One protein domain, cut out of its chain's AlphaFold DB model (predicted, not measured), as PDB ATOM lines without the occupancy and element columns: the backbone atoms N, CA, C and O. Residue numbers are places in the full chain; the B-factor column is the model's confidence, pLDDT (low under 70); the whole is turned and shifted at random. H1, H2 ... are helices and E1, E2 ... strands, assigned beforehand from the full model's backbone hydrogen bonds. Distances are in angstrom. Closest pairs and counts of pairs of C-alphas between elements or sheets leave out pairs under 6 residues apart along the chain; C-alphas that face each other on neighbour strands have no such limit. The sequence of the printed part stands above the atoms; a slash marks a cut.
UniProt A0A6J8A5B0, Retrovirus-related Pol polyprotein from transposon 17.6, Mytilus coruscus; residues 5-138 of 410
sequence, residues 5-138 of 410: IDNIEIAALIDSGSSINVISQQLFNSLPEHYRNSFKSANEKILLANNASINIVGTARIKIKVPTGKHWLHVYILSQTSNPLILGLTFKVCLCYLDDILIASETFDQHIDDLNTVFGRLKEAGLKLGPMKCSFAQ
ATOM      1  N   ILE A   5     203.475 210.555 286.764       76.38
ATOM      2  CA  ILE A   5     204.199 209.735 285.784       76.38
ATOM      3  C   ILE A   5     204.521 210.672 284.631       76.38
ATOM      4  O   ILE A   5     203.618 211.148 283.945       76.38
ATOM      5  N   ASP A   6     205.803 210.987 284.462       79.31
ATOM      6  CA  ASP A   6     206.265 212.083 283.608       79.31
ATOM      7  C   ASP A   6     205.506 213.393 283.896       79.31
ATOM      8  O   ASP A   6     205.751 214.023 284.930       79.31
ATOM      9  N   ASN A   7     204.574 213.766 283.012       77.50
ATOM     10  CA  ASN A   7     203.779 214.995 283.072       77.50
ATOM     11  C   ASN A   7     202.310 214.756 283.474       77.50
ATOM     12  O   ASN A   7     201.536 215.705 283.513       77.50
ATOM     13  N   ILE A   8     201.913 213.508 283.738       73.31
ATOM     14  CA  ILE A   8     200.542 213.150 284.118       73.31
ATOM     15  C   ILE A   8     200.452 213.142 285.643       73.31
ATOM     16  O   ILE A   8     201.150 212.357 286.286       73.31
ATOM     17  N   GLU A   9     199.610 214.002 286.216       67.19
ATOM     18  CA  GLU A   9     199.271 213.970 287.643       67.19
ATOM     19  C   GLU A   9     198.335 212.810 287.962       67.19
ATOM     20  O   GLU A   9     197.454 212.468 287.173       67.19
ATOM     21  N   ILE A  10     198.543 212.183 289.121       65.94
ATOM     22  CA  ILE A  10     197.854 210.939 289.456       65.94
ATOM     23  C   ILE A  10     197.303 210.979 290.870       65.94
ATOM     24  O   ILE A  10     198.019 211.281 291.833       65.94
ATOM     25  N   ALA A  11     196.037 210.587 291.003       54.00
ATOM     26  CA  ALA A  11     195.439 210.251 292.281       54.00
ATOM     27  C   ALA A  11     196.041 208.920 292.768       54.00
ATOM     28  O   ALA A  11     195.744 207.848 292.244       54.00
ATOM     29  N   ALA A  12     196.953 208.980 293.739       52.59
ATOM     30  CA  ALA A  12     197.634 207.804 294.269       52.59
ATOM     31  C   ALA A  12     197.231 207.579 295.727       52.59
ATOM     32  O   ALA A  12     197.262 208.519 296.522       52.59
ATOM     33  N   LEU A  13     196.896 206.335 296.067       48.69
ATOM     34  CA  LEU A  13     196.745 205.861 297.436       48.69
ATOM     35  C   LEU A  13     197.969 205.023 297.801       48.69
ATOM     36  O   LEU A  13     198.469 204.195 297.042       48.69
ATOM     37  N   ILE A  14     198.518 205.302 298.965       43.53
ATOM     38  CA  ILE A  14     199.845 204.856 299.353       43.53
ATOM     39  C   ILE A  14     199.705 203.631 300.246       43.53
ATOM     40  O   ILE A  14     199.498 203.759 301.442       43.53
ATOM     41  N   ASP A  15     199.804 202.436 299.671       42.44
ATOM     42  CA  ASP A  15     199.857 201.190 300.439       42.44
ATOM     43  C   ASP A  15     201.291 200.965 300.930       42.44
ATOM     44  O   ASP A  15     202.216 201.026 300.122       42.44
ATOM     45  N   SER A  16     201.478 200.764 302.240       36.00
ATOM     46  CA  SER A  16     202.796 200.476 302.827       36.00
ATOM     47  C   SER A  16     202.998 199.004 303.205       36.00
ATOM     48  O   SER A  16     204.004 198.660 303.832       36.00
ATOM     49  N   GLY A  17     202.021 198.151 302.918       36.12
ATOM     50  CA  GLY A  17     202.000 196.747 303.306       36.12
ATOM     51  C   GLY A  17     202.009 195.783 302.126       36.12
ATOM     52  O   GLY A  17     202.372 194.621 302.316       36.12
ATOM     53  N   SER A  18     201.657 196.224 300.915       39.75
ATOM     54  CA  SER A  18     201.791 195.377 299.733       39.75
ATOM     55  C   SER A  18     203.184 195.473 299.118       39.75
ATOM     56  O   SER A  18     203.712 196.531 298.789       39.75
ATOM     57  N   SER A  19     203.777 194.311 298.861       46.28
ATOM     58  CA  SER A  19     204.940 194.160 297.982       46.28
ATOM     59  C   SER A  19     204.603 194.408 296.500       46.28
ATOM     60  O   SER A  19     205.394 194.059 295.623       46.28
ATOM     61  N   ILE A  20     203.405 194.928 296.203       52.97
ATOM     62  CA  ILE A  20     202.765 194.900 294.891       52.97
ATOM     63  C   ILE A  20     202.114 196.260 294.619       52.97
ATOM     64  O   ILE A  20     201.090 196.589 295.202       52.97
ATOM     65  N   ASN A  21     202.670 197.033 293.683       67.25
ATOM     66  CA  ASN A  21     202.012 198.254 293.218       67.25
ATOM     67  C   ASN A  21     200.933 197.895 292.200       67.25
ATOM     68  O   ASN A  21     201.139 197.004 291.373       67.25
ATOM     69  N   VAL A  22     199.814 198.608 292.206       69.56
ATOM     70  CA  VAL A  22     198.683 198.302 291.326       69.56
ATOM     71  C   VAL A  22     198.161 199.567 290.664       69.56
ATOM     72  O   VAL A  22     198.048 200.597 291.324       69.56
ATOM     73  N   ILE A  23     197.837 199.492 289.373       74.88
ATOM     74  CA  ILE A  23     197.233 200.587 288.611       74.88
ATOM     75  C   ILE A  23     196.000 200.119 287.836       74.88
ATOM     76  O   ILE A  23     195.898 198.948 287.460       74.88
ATOM     77  N   SER A  24     195.068 201.028 287.552       76.06
ATOM     78  CA  SER A  24     193.935 200.703 286.680       76.06
ATOM     79  C   SER A  24     194.360 200.570 285.218       76.06
ATOM     80  O   SER A  24     195.263 201.265 284.748       76.06
ATOM     81  N   GLN A  25     193.681 199.702 284.464       77.62
ATOM     82  CA  GLN A  25     193.898 199.576 283.020       77.62
ATOM     83  C   GLN A  25     193.623 200.892 282.280       77.62
ATOM     84  O   GLN A  25     194.329 201.220 281.331       77.62
ATOM     85  N   GLN A  26     192.652 201.685 282.739       75.12
ATOM     86  CA  GLN A  26     192.365 203.001 282.168       75.12
ATOM     87  C   GLN A  26     193.539 203.973 282.346       75.12
ATOM     88  O   GLN A  26     193.914 204.646 281.387       75.12
ATOM     89  N   LEU A  27     194.144 204.013 283.541       77.31
ATOM     90  CA  LEU A  27     195.344 204.809 283.787       77.31
ATOM     91  C   LEU A  27     196.520 204.285 282.965       77.31
ATOM     92  O   LEU A  27     197.219 205.071 282.347       77.31
ATOM     93  N   PHE A  28     196.724 202.967 282.903       82.62
ATOM     94  CA  PHE A  28     197.807 202.390 282.105       82.62
ATOM     95  C   PHE A  28     197.706 202.761 280.620       82.62
ATOM     96  O   PHE A  28     198.699 203.132 279.996       82.62
ATOM     97  N   ASN A  29     196.495 202.701 280.065       82.62
ATOM     98  CA  ASN A  29     196.240 203.026 278.668       82.62
ATOM     99  C   ASN A  29     196.489 204.507 278.346       82.62
ATOM    100  O   ASN A  29     196.812 204.819 277.201       82.62
ATOM    101  N   SER A  30     196.365 205.409 279.327       81.44
ATOM    102  CA  SER A  30     196.656 206.836 279.140       81.44
ATOM    103  C   SER A  30     198.145 207.180 279.254       81.44
ATOM    104  O   SER A  30     198.534 208.305 278.937       81.44
ATOM    105  N   LEU A  31     198.996 206.233 279.666       84.56
ATOM    106  CA  LEU A  31     200.429 206.474 279.802       84.56
ATOM    107  C   LEU A  31     201.149 206.571 278.445       84.56
ATOM    108  O   LEU A  31     200.750 205.937 277.454       84.56
ATOM    109  N   PRO A  32     202.277 207.309 278.408       84.06
ATOM    110  CA  PRO A  32     203.177 207.331 277.266       84.06
ATOM    111  C   PRO A  32     203.539 205.933 276.750       84.06
ATOM    112  O   PRO A  32     203.707 204.978 277.512       84.06
ATOM    113  N   GLU A  33     203.706 205.828 275.434       83.75
ATOM    114  CA  GLU A  33     203.919 204.561 274.722       83.75
ATOM    115  C   GLU A  33     205.120 203.758 275.245       83.75
ATOM    116  O   GLU A  33     205.072 202.534 275.332       83.75
ATOM    117  N   HIS A  34     206.169 204.436 275.713       83.75
ATOM    118  CA  HIS A  34     207.347 203.771 276.259       83.75
ATOM    119  C   HIS A  34     207.064 202.955 277.538       83.75
ATOM    120  O   HIS A  34     207.746 201.959 277.774       83.75
ATOM    121  N   TYR A  35     206.044 203.303 278.337       84.00
ATOM    122  CA  TYR A  35     205.598 202.447 279.446       84.00
ATOM    123  C   TYR A  35     204.762 201.269 278.952       84.00
ATOM    124  O   TYR A  35     204.883 200.168 279.495       84.00
ATOM    125  N   ARG A  36     203.975 201.466 277.888       81.19
ATOM    126  CA  ARG A  36     203.197 200.400 277.239       81.19
ATOM    127  C   ARG A  36     204.097 199.334 276.611       81.19
ATOM    128  O   ARG A  36     203.767 198.159 276.681       81.19
ATOM    129  N   ASN A  37     205.292 199.703 276.156       81.06
ATOM    130  CA  ASN A  37     206.305 198.752 275.677       81.06
ATOM    131  C   ASN A  37     206.876 197.843 276.781       81.06
ATOM    132  O   ASN A  37     207.418 196.782 276.487       81.06
ATOM    133  N   SER A  38     206.762 198.240 278.055       77.00
ATOM    134  CA  SER A  38     207.163 197.406 279.198       77.00
ATOM    135  C   SER A  38     206.067 196.436 279.658       77.00
ATOM    136  O   SER A  38     206.291 195.675 280.603       77.00
ATOM    137  N   PHE A  39     204.896 196.477 279.012       84.44
ATOM    138  CA  PHE A  39     203.752 195.639 279.336       84.44
ATOM    139  C   PHE A  39     204.064 194.162 279.122       84.44
ATOM    140  O   PHE A  39     204.512 193.744 278.054       84.44
ATOM    141  N   LYS A  40     203.748 193.353 280.125       80.94
ATOM    142  CA  LYS A  40     203.731 191.898 280.028       80.94
ATOM    143  C   LYS A  40     202.337 191.420 280.373       80.94
ATOM    144  O   LYS A  40     201.893 191.610 281.504       80.94
ATOM    145  N   SER A  41     201.664 190.811 279.401       78.94
ATOM    146  CA  SER A  41     200.352 190.202 279.621       78.94
ATOM    147  C   SER A  41     200.454 189.143 280.715       78.94
ATOM    148  O   SER A  41     201.359 188.309 280.699       78.94
ATOM    149  N   ALA A  42     199.535 189.203 281.667       70.38
ATOM    150  CA  ALA A  42     199.381 188.223 282.727       70.38
ATOM    151  C   ALA A  42     197.882 188.043 282.907       70.38
ATOM    152  O   ALA A  42     197.191 189.023 283.150       70.38
ATOM    153  N   ASN A  43     197.377 186.823 282.740       67.56
ATOM    154  CA  ASN A  43     195.955 186.528 282.893       67.56
ATOM    155  C   ASN A  43     195.750 185.790 284.218       67.56
ATOM    156  O   ASN A  43     195.430 184.603 284.261       67.56
ATOM    157  N   GLU A  44     196.061 186.496 285.300       68.31
ATOM    158  CA  GLU A  44     196.091 185.963 286.659       68.31
ATOM    159  C   GLU A  44     194.931 186.525 287.481       68.31
ATOM    160  O   GLU A  44     194.457 187.640 287.251       68.31
ATOM    161  N   LYS A  45     194.474 185.758 288.472       65.56
ATOM    162  CA  LYS A  45     193.463 186.200 289.434       65.56
ATOM    163  C   LYS A  45     194.101 186.356 290.803       65.56
ATOM    164  O   LYS A  45     194.628 185.388 291.342       65.56
ATOM    165  N   ILE A  46     194.006 187.549 291.383       61.41
ATOM    166  CA  ILE A  46     194.331 187.756 292.795       61.41
ATOM    167  C   ILE A  46     193.077 187.463 293.608       61.41
ATOM    168  O   ILE A  46     192.035 188.084 293.384       61.41
ATOM    169  N   LEU A  47     193.189 186.536 294.557       50.47
ATOM    170  CA  LEU A  47     192.166 186.316 295.571       50.47
ATOM    171  C   LEU A  47     192.317 187.371 296.672       50.47
ATOM    172  O   LEU A  47     193.395 187.539 297.245       50.47
ATOM    173  N   LEU A  48     191.239 188.087 296.958       50.09
ATOM    174  CA  LEU A  48     191.165 189.048 298.048       50.09
ATOM    175  C   LEU A  48     190.799 188.351 299.362       50.09
ATOM    176  O   LEU A  48     190.235 187.258 299.376       50.09
ATOM    177  N   ALA A  49     191.053 189.031 300.481       37.53
ATOM    178  CA  ALA A  49     190.741 188.530 301.822       37.53
ATOM    179  C   ALA A  49     189.239 188.241 302.052       37.53
ATOM    180  O   ALA A  49     188.891 187.487 302.953       37.53
ATOM    181  N   ASN A  50     188.351 188.815 301.235       42.06
ATOM    182  CA  ASN A  50     186.902 188.590 301.262       42.06
ATOM    183  C   ASN A  50     186.429 187.514 300.257       42.06
ATOM    184  O   ASN A  50     185.245 187.474 299.931       42.06
ATOM    185  N   ASN A  51     187.337 186.683 299.733       47.03
ATOM    186  CA  ASN A  51     187.094 185.696 298.668       47.03
ATOM    187  C   ASN A  51     186.627 186.277 297.320       47.03
ATOM    188  O   ASN A  51     186.296 185.515 296.409       47.03
ATOM    189  N   ALA A  52     186.631 187.601 297.138       49.56
ATOM    190  CA  ALA A  52     186.479 188.186 295.812       49.56
ATOM    191  C   ALA A  52     187.745 187.933 294.977       49.56
ATOM    192  O   ALA A  52     188.840 187.771 295.515       49.56
ATOM    193  N   SER A  53     187.607 187.918 293.651       55.16
ATOM    194  CA  SER A  53     188.749 187.791 292.740       55.16
ATOM    195  C   SER A  53     188.893 189.041 291.889       55.16
ATOM    196  O   SER A  53     187.903 189.550 291.362       55.16
ATOM    197  N   ILE A  54     190.124 189.531 291.753       65.06
ATOM    198  CA  ILE A  54     190.464 190.614 290.832       65.06
ATOM    199  C   ILE A  54     191.304 190.037 289.697       65.06
ATOM    200  O   ILE A  54     192.324 189.392 289.933       65.06
ATOM    201  N   ASN A  55     190.889 190.305 288.461       70.12
ATOM    202  CA  ASN A  55     191.637 189.914 287.271       70.12
ATOM    203  C   ASN A  55     192.769 190.918 286.998       70.12
ATOM    204  O   ASN A  55     192.514 192.097 286.704       70.12
ATOM    205  N   ILE A  56     194.001 190.423 287.040       76.12
ATOM    206  CA  ILE A  56     195.177 191.104 286.508       76.12
ATOM    207  C   ILE A  56     195.154 190.954 284.986       76.12
ATOM    208  O   ILE A  56     194.883 189.877 284.467       76.12
ATOM    209  N   VAL A  57     195.430 192.050 284.285       80.88
ATOM    210  CA  VAL A  57     195.573 192.118 282.820       80.88
ATOM    211  C   VAL A  57     197.033 191.964 282.407       80.88
ATOM    212  O   VAL A  57     197.354 191.449 281.338       80.88
ATOM    213  N   GLY A  58     197.939 192.450 283.249       83.19
ATOM    214  CA  GLY A  58     199.367 192.363 283.018       83.19
ATOM    215  C   GLY A  58     200.176 193.115 284.054       83.19
ATOM    216  O   GLY A  58     199.649 193.619 285.044       83.19
ATOM    217  N   THR A  59     201.472 193.202 283.801       83.62
ATOM    218  CA  THR A  59     202.433 193.940 284.619       83.62
ATOM    219  C   THR A  59     203.215 194.928 283.762       83.62
ATOM    220  O   THR A  59     203.350 194.740 282.554       83.62
ATOM    221  N   ALA A  60     203.721 195.997 284.371       85.12
ATOM    222  CA  ALA A  60     204.553 196.989 283.697       85.12
ATOM    223  C   ALA A  60     205.574 197.604 284.661       85.12
ATOM    224  O   ALA A  60     205.443 197.515 285.885       85.12
ATOM    225  N   ARG A  61     206.602 198.260 284.111       83.44
ATOM    226  CA  ARG A  61     207.522 199.098 284.888       83.44
ATOM    227  C   ARG A  61     207.306 200.558 284.553       83.44
ATOM    228  O   ARG A  61     207.397 200.950 283.397       83.44
ATOM    229  N   ILE A  62     207.067 201.362 285.579       82.56
ATOM    230  CA  ILE A  62     206.698 202.765 285.428       82.56
ATOM    231  C   ILE A  62     207.614 203.634 286.272       82.56
ATOM    232  O   ILE A  62     207.972 203.271 287.392       82.56
ATOM    233  N   LYS A  63     207.994 204.793 285.737       83.19
ATOM    234  CA  LYS A  63     208.764 205.791 286.467       83.19
ATOM    235  C   LYS A  63     207.825 206.849 287.022       83.19
ATOM    236  O   LYS A  63     207.086 207.488 286.283       83.19
ATOM    237  N   ILE A  64     207.901 207.061 288.325       75.38
ATOM    238  CA  ILE A  64     207.170 208.125 289.005       75.38
ATOM    239  C   ILE A  64     208.121 209.237 289.424       75.38
ATOM    240  O   ILE A  64     209.303 209.003 289.696       75.38
ATOM    241  N   LYS A  65     207.589 210.450 289.525       68.19
ATOM    242  CA  LYS A  65     208.218 211.591 290.176       68.19
ATOM    243  C   LYS A  65     207.420 211.926 291.430       68.19
ATOM    244  O   LYS A  65     206.211 212.134 291.390       68.19
ATOM    245  N   VAL A  66     208.127 211.985 292.547       63.88
ATOM    246  CA  VAL A  66     207.621 212.385 293.862       63.88
ATOM    247  C   VAL A  66     208.489 213.532 294.388       63.88
ATOM    248  O   VAL A  66     209.587 213.739 293.871       63.88
ATOM    249  N   PRO A  67     208.073 214.263 295.444       53.50
ATOM    250  CA  PRO A  67     208.884 215.361 295.987       53.50
ATOM    251  C   PRO A  67     210.339 215.001 296.357       53.50
ATOM    252  O   PRO A  67     211.185 215.877 296.419       53.50
ATOM    253  N   THR A  68     210.629 213.721 296.606       48.34
ATOM    254  CA  THR A  68     211.941 213.209 297.045       48.34
ATOM    255  C   THR A  68     212.818 212.733 295.888       48.34
ATOM    256  O   THR A  68     213.974 212.398 296.110       48.34
ATOM    257  N   GLY A  69     212.297 212.674 294.658       64.31
ATOM    258  CA  GLY A  69     213.046 212.176 293.509       64.31
ATOM    259  C   GLY A  69     212.208 211.378 292.517       64.31
ATOM    260  O   GLY A  69     210.975 211.416 292.518       64.31
ATOM    261  N   LYS A  70     212.899 210.671 291.621       74.75
ATOM    262  CA  LYS A  70     212.285 209.798 290.613       74.75
ATOM    263  C   LYS A  70     212.540 208.339 290.975       74.75
ATOM    264  O   LYS A  70     213.685 207.979 291.230       74.75
ATOM    265  N   HIS A  71     211.508 207.502 290.926       68.31
ATOM    266  CA  HIS A  71     211.598 206.090 291.309       68.31
ATOM    267  C   HIS A  71     210.951 205.198 290.251       68.31
ATOM    268  O   HIS A  71     209.950 205.573 289.645       68.31
ATOM    269  N   TRP A  72     211.532 204.020 290.025       77.81
ATOM    270  CA  TRP A  72     210.949 202.990 289.168       77.81
ATOM    271  C   TRP A  72     210.119 202.027 290.006       77.81
ATOM    272  O   TRP A  72     210.618 201.475 290.984       77.81
ATOM    273  N   LEU A  73     208.881 201.790 289.588       69.75
ATOM    274  CA  LEU A  73     207.949 200.874 290.229       69.75
ATOM    275  C   LEU A  73     207.569 199.746 289.281       69.75
ATOM    276  O   LEU A  73     207.364 199.960 288.087       69.75
ATOM    277  N   HIS A  74     207.465 198.539 289.831       74.88
ATOM    278  CA  HIS A  74     206.808 197.423 289.165       74.88
ATOM    279  C   HIS A  74     205.332 197.430 289.557       74.88
ATOM    280  O   HIS A  74     205.040 197.400 290.754       74.88
ATOM    281  N   VAL A  75     204.438 197.503 288.570       76.44
ATOM    282  CA  VAL A  75     202.991 197.620 288.771       76.44
ATOM    283  C   VAL A  75     202.236 196.453 288.139       76.44
ATOM    284  O   VAL A  75     202.634 195.947 287.091       76.44
ATOM    285  N   TYR A  76     201.115 196.079 288.746       76.56
ATOM    286  CA  TYR A  76     200.114 195.163 288.206       76.56
ATOM    287  C   TYR A  76     198.925 195.974 287.701       76.56
ATOM    288  O   TYR A  76     198.525 196.958 288.319       76.56
ATOM    289  N   ILE A  77     198.368 195.580 286.565       80.94
ATOM    290  CA  ILE A  77     197.322 196.327 285.868       80.94
ATOM    291  C   ILE A  77     196.001 195.594 286.058       80.94
ATOM    292  O   ILE A  77     195.887 194.432 285.671       80.94
ATOM    293  N   LEU A  78     195.001 196.257 286.640       75.19
ATOM    294  CA  LEU A  78     193.689 195.653 286.899       75.19
ATOM    295  C   LEU A  78     192.677 196.009 285.817       75.19
ATOM    296  O   LEU A  78     192.530 197.178 285.461       75.19
ATOM    297  N   SER A  79     191.913 195.009 285.371       67.44
ATOM    298  CA  SER A  79     190.845 195.191 284.368       67.44
ATOM    299  C   SER A  79     189.603 195.890 284.919       67.44
ATOM    300  O   SER A  79     188.919 196.592 284.182       67.44
ATOM    301  N   GLN A  80     189.290 195.699 286.203       59.09
ATOM    302  CA  GLN A  80     188.013 196.106 286.800       59.09
ATOM    303  C   GLN A  80     188.186 197.175 287.880       59.09
ATOM    304  O   GLN A  80     187.775 197.001 289.023       59.09
ATOM    305  N   THR A  81     188.816 198.293 287.530       56.09
ATOM    306  CA  THR A  81     188.870 199.464 288.418       56.09
ATOM    307  C   THR A  81     188.402 200.696 287.658       56.09
ATOM    308  O   THR A  81     188.977 201.067 286.639       56.09
ATOM    309  N   SER A  82     187.324 201.311 288.143       46.56
ATOM    310  CA  SER A  82     186.691 202.492 287.540       46.56
ATOM    311  C   SER A  82     187.438 203.799 287.816       46.56
ATOM    312  O   SER A  82     187.104 204.819 287.225       46.56
ATOM    313  N   ASN A  83     188.445 203.774 288.697       52.75
ATOM    314  CA  ASN A  83     189.189 204.958 289.119       52.75
ATOM    315  C   ASN A  83     190.667 204.847 288.707       52.75
ATOM    316  O   ASN A  83     191.255 203.768 288.837       52.75
ATOM    317  N   PRO A  84     191.299 205.934 288.222       49.78
ATOM    318  CA  PRO A  84     192.714 205.972 287.861       49.78
ATOM    319  C   PRO A  84     193.580 206.028 289.120       49.78
ATOM    320  O   PRO A  84     194.146 207.061 289.461       49.78
ATOM    321  N   LEU A  85     193.632 204.917 289.847       52.38
ATOM    322  CA  LEU A  85     194.337 204.833 291.112       52.38
ATOM    323  C   LEU A  85     195.696 204.162 290.920       52.38
ATOM    324  O   LEU A  85     195.786 203.145 290.234       52.38
ATOM    325  N   ILE A  86     196.731 204.692 291.569       51.25
ATOM    326  CA  ILE A  86     197.948 203.930 291.883       51.25
ATOM    327  C   ILE A  86     197.869 203.542 293.353       51.25
ATOM    328  O   ILE A  86     197.845 204.433 294.198       51.25
ATOM    329  N   LEU A  87     197.841 202.243 293.650       52.59
ATOM    330  CA  LEU A  87     198.102 201.701 294.987       52.59
ATOM    331  C   LEU A  87     199.617 201.478 295.130       52.59
ATOM    332  O   LEU A  87     200.196 200.786 294.289       52.59
ATOM    333  N   GLY A  88     200.256 202.052 296.161       49.03
ATOM    334  CA  GLY A  88     201.601 201.620 296.604       49.03
ATOM    335  C   GLY A  88     202.723 202.662 296.776       49.03
ATOM    336  O   GLY A  88     203.886 202.275 296.858       49.03
ATOM    337  N   LEU A  89     202.466 203.979 296.860       45.41
ATOM    338  CA  LEU A  89     203.566 204.969 297.038       45.41
ATOM    339  C   LEU A  89     203.976 205.196 298.494       45.41
ATOM    340  O   LEU A  89     203.951 206.315 298.981       45.41
ATOM    341  N   THR A  90     204.314 204.112 299.173       44.03
ATOM    342  CA  THR A  90     204.725 203.981 300.581       44.03
ATOM    343  C   THR A  90     205.433 205.220 301.208       44.03
ATOM    344  O   THR A  90     206.395 205.737 300.642       44.03
ATOM    345  N   PHE A  91     205.003 205.642 302.415       49.81
ATOM    346  CA  PHE A  91     205.699 206.540 303.378       49.81
ATOM    347  C   PHE A  91     205.880 208.038 303.048       49.81
ATOM    348  O   PHE A  91     206.990 208.565 303.134       49.81
ATOM    349  N   LYS A  92     204.798 208.779 302.769       50.34
ATOM    350  CA  LYS A  92     204.856 210.260 302.854       50.34
ATOM    351  C   LYS A  92     203.814 210.937 303.727       50.34
ATOM    352  O   LYS A  92     204.150 211.917 304.368       50.34
ATOM    353  N   VAL A  93     202.575 210.458 303.693       54.47
ATOM    354  CA  VAL A  93     201.434 211.152 304.325       54.47
ATOM    355  C   VAL A  93     200.498 210.162 305.013       54.47
ATOM    356  O   VAL A  93     199.928 210.438 306.060       54.47
ATOM    357  N   CYS A  94     200.335 208.977 304.426       65.06
ATOM    358  CA  CYS A  94     199.471 207.935 304.951       65.06
ATOM    359  C   CYS A  94     200.044 206.544 304.677       65.06
ATOM    360  O   CYS A  94     200.975 206.376 303.885       65.06
ATOM    361  N   LEU A  95     199.463 205.573 305.364       68.56
ATOM    362  CA  LEU A  95     199.692 204.153 305.246       68.56
ATOM    363  C   LEU A  95     198.337 203.504 304.969       68.56
ATOM    364  O   LEU A  95     197.462 203.494 305.830       68.56
ATOM    365  N   CYS A  96     198.155 202.982 303.766       63.38
ATOM    366  CA  CYS A  96     196.955 202.250 303.384       63.38
ATOM    367  C   CYS A  96     197.187 200.741 303.521       63.38
ATOM    368  O   CYS A  96     198.293 200.261 303.280       63.38
ATOM    369  N   TYR A  97     196.142 199.999 303.872       58.81
ATOM    370  CA  TYR A  97     196.088 198.545 303.791       58.81
ATOM    371  C   TYR A  97     194.663 198.117 303.445       58.81
ATOM    372  O   TYR A  97     193.761 198.249 304.270       58.81
ATOM    373  N   LEU A  98     194.464 197.589 302.232       63.12
ATOM    374  CA  LEU A  98     193.134 197.292 301.688       63.12
ATOM    375  C   LEU A  98     192.193 198.507 301.834       63.12
ATOM    376  O   LEU A  98     192.419 199.526 301.184       63.12
ATOM    377  N   ASP A  99     191.182 198.398 302.698       68.94
ATOM    378  CA  ASP A  99     190.169 199.426 302.943       68.94
ATOM    379  C   ASP A  99     190.545 200.396 304.083       68.94
ATOM    380  O   ASP A  99     189.879 201.418 304.265       68.94
ATOM    381  N   ASP A 100     191.602 200.105 304.849       73.31
ATOM    382  CA  ASP A 100     192.017 200.899 306.008       73.31
ATOM    383  C   ASP A 100     193.111 201.911 305.634       73.31
ATOM    384  O   ASP A 100     194.088 201.583 304.956       73.31
ATOM    385  N   ILE A 101     192.983 203.148 306.125       78.56
ATOM    386  CA  ILE A 101     193.961 204.227 305.922       78.56
ATOM    387  C   ILE A 101     194.384 204.784 307.281       78.56
ATOM    388  O   ILE A 101     193.557 205.270 308.050       78.56
ATOM    389  N   LEU A 102     195.684 204.754 307.552       83.94
ATOM    390  CA  LEU A 102     196.325 205.394 308.692       83.94
ATOM    391  C   LEU A 102     197.039 206.663 308.234       83.94
ATOM    392  O   LEU A 102     197.859 206.624 307.322       83.94
ATOM    393  N   ILE A 103     196.773 207.782 308.896       84.38
ATOM    394  CA  ILE A 103     197.464 209.056 308.673       84.38
ATOM    395  C   ILE A 103     198.179 209.391 309.976       84.38
ATOM    396  O   ILE A 103     197.549 209.399 311.033       84.38
ATOM    397  N   ALA A 104     199.485 209.627 309.912       82.44
ATOM    398  CA  ALA A 104     200.305 209.934 311.076       82.44
ATOM    399  C   ALA A 104     201.256 211.081 310.737       82.44
ATOM    400  O   ALA A 104     201.917 211.044 309.702       82.44
ATOM    401  N   SER A 105     201.319 212.068 311.627       83.06
ATOM    402  CA  SER A 105     202.036 213.328 311.421       83.06
ATOM    403  C   SER A 105     202.710 213.746 312.729       83.06
ATOM    404  O   SER A 105     202.248 213.372 313.809       83.06
ATOM    405  N   GLU A 106     203.801 214.510 312.649       83.25
ATOM    406  CA  GLU A 106     204.566 214.935 313.835       83.25
ATOM    407  C   GLU A 106     203.851 216.021 314.648       83.25
ATOM    408  O   GLU A 106     203.902 216.016 315.878       83.25
ATOM    409  N   THR A 107     203.161 216.941 313.968       87.56
ATOM    410  CA  THR A 107     202.430 218.054 314.584       87.56
ATOM    411  C   THR A 107     200.972 218.055 314.144       87.56
ATOM    412  O   THR A 107     200.613 217.487 313.113       87.56
ATOM    413  N   PHE A 108     200.119 218.713 314.933       90.88
ATOM    414  CA  PHE A 108     198.704 218.847 314.599       90.88
ATOM    415  C   PHE A 108     198.492 219.652 313.310       90.88
ATOM    416  O   PHE A 108     197.711 219.230 312.466       90.88
ATOM    417  N   ASP A 109     199.229 220.748 313.117       91.31
ATOM    418  CA  ASP A 109     199.117 221.570 311.905       91.31
ATOM    419  C   ASP A 109     199.492 220.767 310.651       91.31
ATOM    420  O   ASP A 109     198.724 220.724 309.691       91.31
ATOM    421  N   GLN A 110     200.602 220.019 310.707       85.88
ATOM    422  CA  GLN A 110     200.982 219.102 309.630       85.88
ATOM    423  C   GLN A 110     199.907 218.031 309.402       85.88
ATOM    424  O   GLN A 110     199.620 217.672 308.263       85.88
ATOM    425  N   HIS A 111     199.270 217.542 310.468       87.81
ATOM    426  CA  HIS A 111     198.197 216.556 310.361       87.81
ATOM    427  C   HIS A 111     196.976 217.079 309.599       87.81
ATOM    428  O   HIS A 111     196.353 216.329 308.847       87.81
ATOM    429  N   ILE A 112     196.639 218.361 309.756       91.81
ATOM    430  CA  ILE A 112     195.560 218.993 308.991       91.81
ATOM    431  C   ILE A 112     195.923 219.075 307.502       91.81
ATOM    432  O   ILE A 112     195.095 218.735 306.653       91.81
ATOM    433  N   ASP A 113     197.157 219.452 307.173       83.69
ATOM    434  CA  ASP A 113     197.640 219.491 305.785       83.69
ATOM    435  C   ASP A 113     197.664 218.096 305.137       83.69
ATOM    436  O   ASP A 113     197.266 217.911 303.977       83.69
ATOM    437  N   ASP A 114     198.064 217.091 305.911       79.06
ATOM    438  CA  ASP A 114     198.088 215.690 305.508       79.06
ATOM    439  C   ASP A 114     196.671 215.159 305.248       79.06
ATOM    440  O   ASP A 114     196.415 214.545 304.206       79.06
ATOM    441  N   LEU A 115     195.718 215.461 306.138       87.12
ATOM    442  CA  LEU A 115     194.299 215.135 305.960       87.12
ATOM    443  C   LEU A 115     193.722 215.788 304.704       87.12
ATOM    444  O   LEU A 115     193.082 215.104 303.905       87.12
ATOM    445  N   ASN A 116     193.979 217.080 304.488       84.56
ATOM    446  CA  ASN A 116     193.536 217.794 303.290       84.56
ATOM    447  C   ASN A 116     194.080 217.142 302.016       84.56
ATOM    448  O   ASN A 116     193.345 216.949 301.043       84.56
ATOM    449  N   THR A 117     195.353 216.739 302.039       75.94
ATOM    450  CA  THR A 117     195.988 216.029 300.928       75.94
ATOM    451  C   THR A 117     195.298 214.692 300.662       75.94
ATOM    452  O   THR A 117     194.928 214.409 299.522       75.94
ATOM    453  N   VAL A 118     195.089 213.868 301.694       76.56
ATOM    454  CA  VAL A 118     194.466 212.543 301.544       76.56
ATOM    455  C   VAL A 118     193.007 212.663 301.100       76.56
ATOM    456  O   VAL A 118     192.594 211.980 300.165       76.56
ATOM    457  N   PHE A 119     192.226 213.560 301.701       83.44
ATOM    458  CA  PHE A 119     190.828 213.776 301.329       83.44
ATOM    459  C   PHE A 119     190.677 214.323 299.912       83.44
ATOM    460  O   PHE A 119     189.777 213.884 299.194       83.44
ATOM    461  N   GLY A 120     191.567 215.222 299.483       76.75
ATOM    462  CA  GLY A 120     191.625 215.686 298.098       76.75
ATOM    463  C   GLY A 120     191.784 214.518 297.125       76.75
ATOM    464  O   GLY A 120     190.988 214.371 296.200       76.75
ATOM    465  N   ARG A 121     192.721 213.605 297.411       69.62
ATOM    466  CA  ARG A 121     192.961 212.410 296.585       69.62
ATOM    467  C   ARG A 121     191.793 211.434 296.587       69.62
ATOM    468  O   ARG A 121     191.436 210.918 295.531       69.62
ATOM    469  N   LEU A 122     191.178 211.188 297.744       73.69
ATOM    470  CA  LEU A 122     189.987 210.338 297.830       73.69
ATOM    471  C   LEU A 122     188.838 210.917 296.999       73.69
ATOM    472  O   LEU A 122     188.184 210.181 296.263       73.69
ATOM    473  N   LYS A 123     188.637 212.238 297.067       76.38
ATOM    474  CA  LYS A 123     187.612 212.949 296.297       76.38
ATOM    475  C   LYS A 123     187.872 212.878 294.792       76.38
ATOM    476  O   LYS A 123     186.948 212.563 294.048       76.38
ATOM    477  N   GLU A 124     189.102 213.135 294.350       68.50
ATOM    478  CA  GLU A 124     189.520 213.005 292.943       68.50
ATOM    479  C   GLU A 124     189.315 211.581 292.415       68.50
ATOM    480  O   GLU A 124     188.872 211.387 291.287       68.50
ATOM    481  N   ALA A 125     189.585 210.583 293.256       60.19
ATOM    482  CA  ALA A 125     189.375 209.179 292.942       60.19
ATOM    483  C   ALA A 125     187.912 208.725 293.091       60.19
ATOM    484  O   ALA A 125     187.646 207.541 292.941       60.19
ATOM    485  N   GLY A 126     186.961 209.599 293.437       66.75
ATOM    486  CA  GLY A 126     185.558 209.214 293.637       66.75
ATOM    487  C   GLY A 126     185.323 208.224 294.790       66.75
ATOM    488  O   GLY A 126     184.294 207.547 294.818       66.75
ATOM    489  N   LEU A 127     186.261 208.117 295.735       73.00
ATOM    490  CA  LEU A 127     186.171 207.248 296.908       73.00
ATOM    491  C   LEU A 127     185.460 207.962 298.061       73.00
ATOM    492  O   LEU A 127     185.562 209.178 298.232       73.00
ATOM    493  N   LYS A 128     184.733 207.192 298.877       77.69
ATOM    494  CA  LYS A 128     183.985 207.702 300.033       77.69
ATOM    495  C   LYS A 128     184.450 207.018 301.308       77.69
ATOM    496  O   LYS A 128     184.616 205.804 301.336       77.69
ATOM    497  N   LEU A 129     184.598 207.805 302.367       83.38
ATOM    498  CA  LEU A 129     184.848 207.308 303.715       83.38
ATOM    499  C   LEU A 129     183.516 207.039 304.421       83.38
ATOM    500  O   LEU A 129     182.564 207.801 304.253       83.38
ATOM    501  N   GLY A 130     183.452 205.974 305.220       87.25
ATOM    502  CA  GLY A 130     182.329 205.717 306.121       87.25
ATOM    503  C   GLY A 130     182.532 206.471 307.439       87.25
ATOM    504  O   GLY A 130     183.341 206.006 308.236       87.25
ATOM    505  N   PRO A 131     181.815 207.577 307.726       86.75
ATOM    506  CA  PRO A 131     182.168 208.482 308.828       86.75
ATOM    507  C   PRO A 131     182.201 207.810 310.203       86.75
ATOM    508  O   PRO A 131     183.068 208.111 311.013       86.75
ATOM    509  N   MET A 132     181.304 206.847 310.447       89.44
ATOM    510  CA  MET A 132     181.248 206.102 311.713       89.44
ATOM    511  C   MET A 132     182.431 205.151 311.933       89.44
ATOM    512  O   MET A 132     182.635 204.687 313.049       89.44
ATOM    513  N   LYS A 133     183.190 204.833 310.879       84.94
ATOM    514  CA  LYS A 133     184.387 203.983 310.945       84.94
ATOM    515  C   LYS A 133     185.677 204.803 310.999       84.94
ATOM    516  O   LYS A 133     186.755 204.228 311.105       84.94
ATOM    517  N   CYS A 134     185.587 206.128 310.905       90.62
ATOM    518  CA  CYS A 134     186.747 207.005 310.923       90.62
ATOM    519  C   CYS A 134     187.051 207.484 312.343       90.62
ATOM    520  O   CYS A 134     186.157 207.823 313.112       90.62
ATOM    521  N   SER A 135     188.339 207.561 312.663       91.50
ATOM    522  CA  SER A 135     188.859 208.198 313.872       91.50
ATOM    523  C   SER A 135     189.868 209.261 313.448       91.50
ATOM    524  O   SER A 135     190.752 208.970 312.646       91.50
ATOM    525  N   PHE A 136     189.723 210.489 313.947       92.50
ATOM    526  CA  PHE A 136     190.522 211.638 313.506       92.50
ATOM    527  C   PHE A 136     191.313 212.252 314.657       92.50
ATOM    528  O   PHE A 136     190.802 212.337 315.773       92.50
ATOM    529  N   ALA A 137     192.538 212.704 314.360       90.81
ATOM    530  CA  ALA A 137     193.397 213.480 315.257       90.81
ATOM    531  C   ALA A 137     193.556 212.893 316.679       90.81
ATOM    532  O   ALA A 137     193.547 213.613 317.677       90.81
ATOM    533  N   GLN A 138     193.691 211.570 316.778       93.00
ATOM    534  CA  GLN A 138     193.925 210.882 318.047       93.00
ATOM    535  C   GLN A 138     195.426 210.737 318.320       93.00
ATOM    536  O   GLN A 138     196.214 210.510 317.409       93.00
TER     537      GLN A 138
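AT A GLANCE: This is residues 5 to 138 of the 410 residues of the protein "Retrovirus-related Pol polyprotein from transposon 17.6" of Mytilus coruscus (UniProt A0A6J8A5B0). Two lobes stand side by side: a strongly twisted sheet of four strands, the long, bending E3, E4 and E5 and the short E2, with the short helix H1 on it and H2 only grazing it, and a small hairpin, E6 and E7, with the long helix H3 packed on it. The long unnamed stretch 79 to 93 joins the lobes. The printed part has 134 residues, with three named helices and seven named strands, in the order E1 E2 H1 H2 E3 E4 E5 E6 E7 H3, class mixed. The large sheet, order E2 E5 E4 E3, is mixed; the small one is antiparallel. The whole is compact, with a radius of gyration of the C-alphas of 15.5 A and spans of 44 by 37 by 24 A.

HOW THE PARTS SIT: E1, residues 8 to 10, pairs with no named strand but is near E4, residues 53 to 66. E2, residues 21 to 24, is an edge strand, parallel to E5, residues 69 to 78, with N 23 and O 76 2.8 A apart. Residues 86 to 87 pair with 22 to 23 of E2, antiparallel, and with 12 to 13, parallel. H1, residues 25 to 30, is on the sheet over E5, at a height of 9.3 A, along the strands at 25 degrees on the local plane; its closest C-alphas to E5 are those of Gln 25 and Ile 77, 5.5 A apart. Its line rises 39 degrees, only just short of standing up from the sheet. H2, residues 33 to 36, only grazes the sheet. E3, residues 40 to 47, E4 and E5 form a meander, each strand the antiparallel neighbour of the one before; N 42 and O 57 are 3.1 A apart, N 62 and O 73 2.9 A. E2, H1 H2 and E3 make a split strand-helix-strand unit, two strands running the same way with E5 and E4 between them; its crossover is right-handed. E6, residues 94 to 97, and E7, residues 100 to 103, are a hairpin, N 95 and O 102 being 2.7 A apart. H3, residues 108 to 124, comes closest to E7 at the C-alphas of Leu 115 and Ile 103, 7.4 A apart. Every O i to N i+4 pair is within hydrogen-bond range in H1 and H3; H2 is too short for one.

IN THESE COORDINATES: E1 begins at C-alpha 8 (200.542, 213.150, 284.118). E3 spans 20.2 A, E4 31.0 A and E5 26.3 A. H3 spans 24.2 A and ends at C-alpha 124 (189.520, 213.005, 292.943).

THE WHOLE: The farthest C-alphas, Asn 37 and Gln 138, are 45.8 A apart. The printed part has no cut. The link E5 to E6 is long. Mean pLDDT is 70.5; residues 9 to 22, 43 to 54 and 79 to 99 are among those under 70.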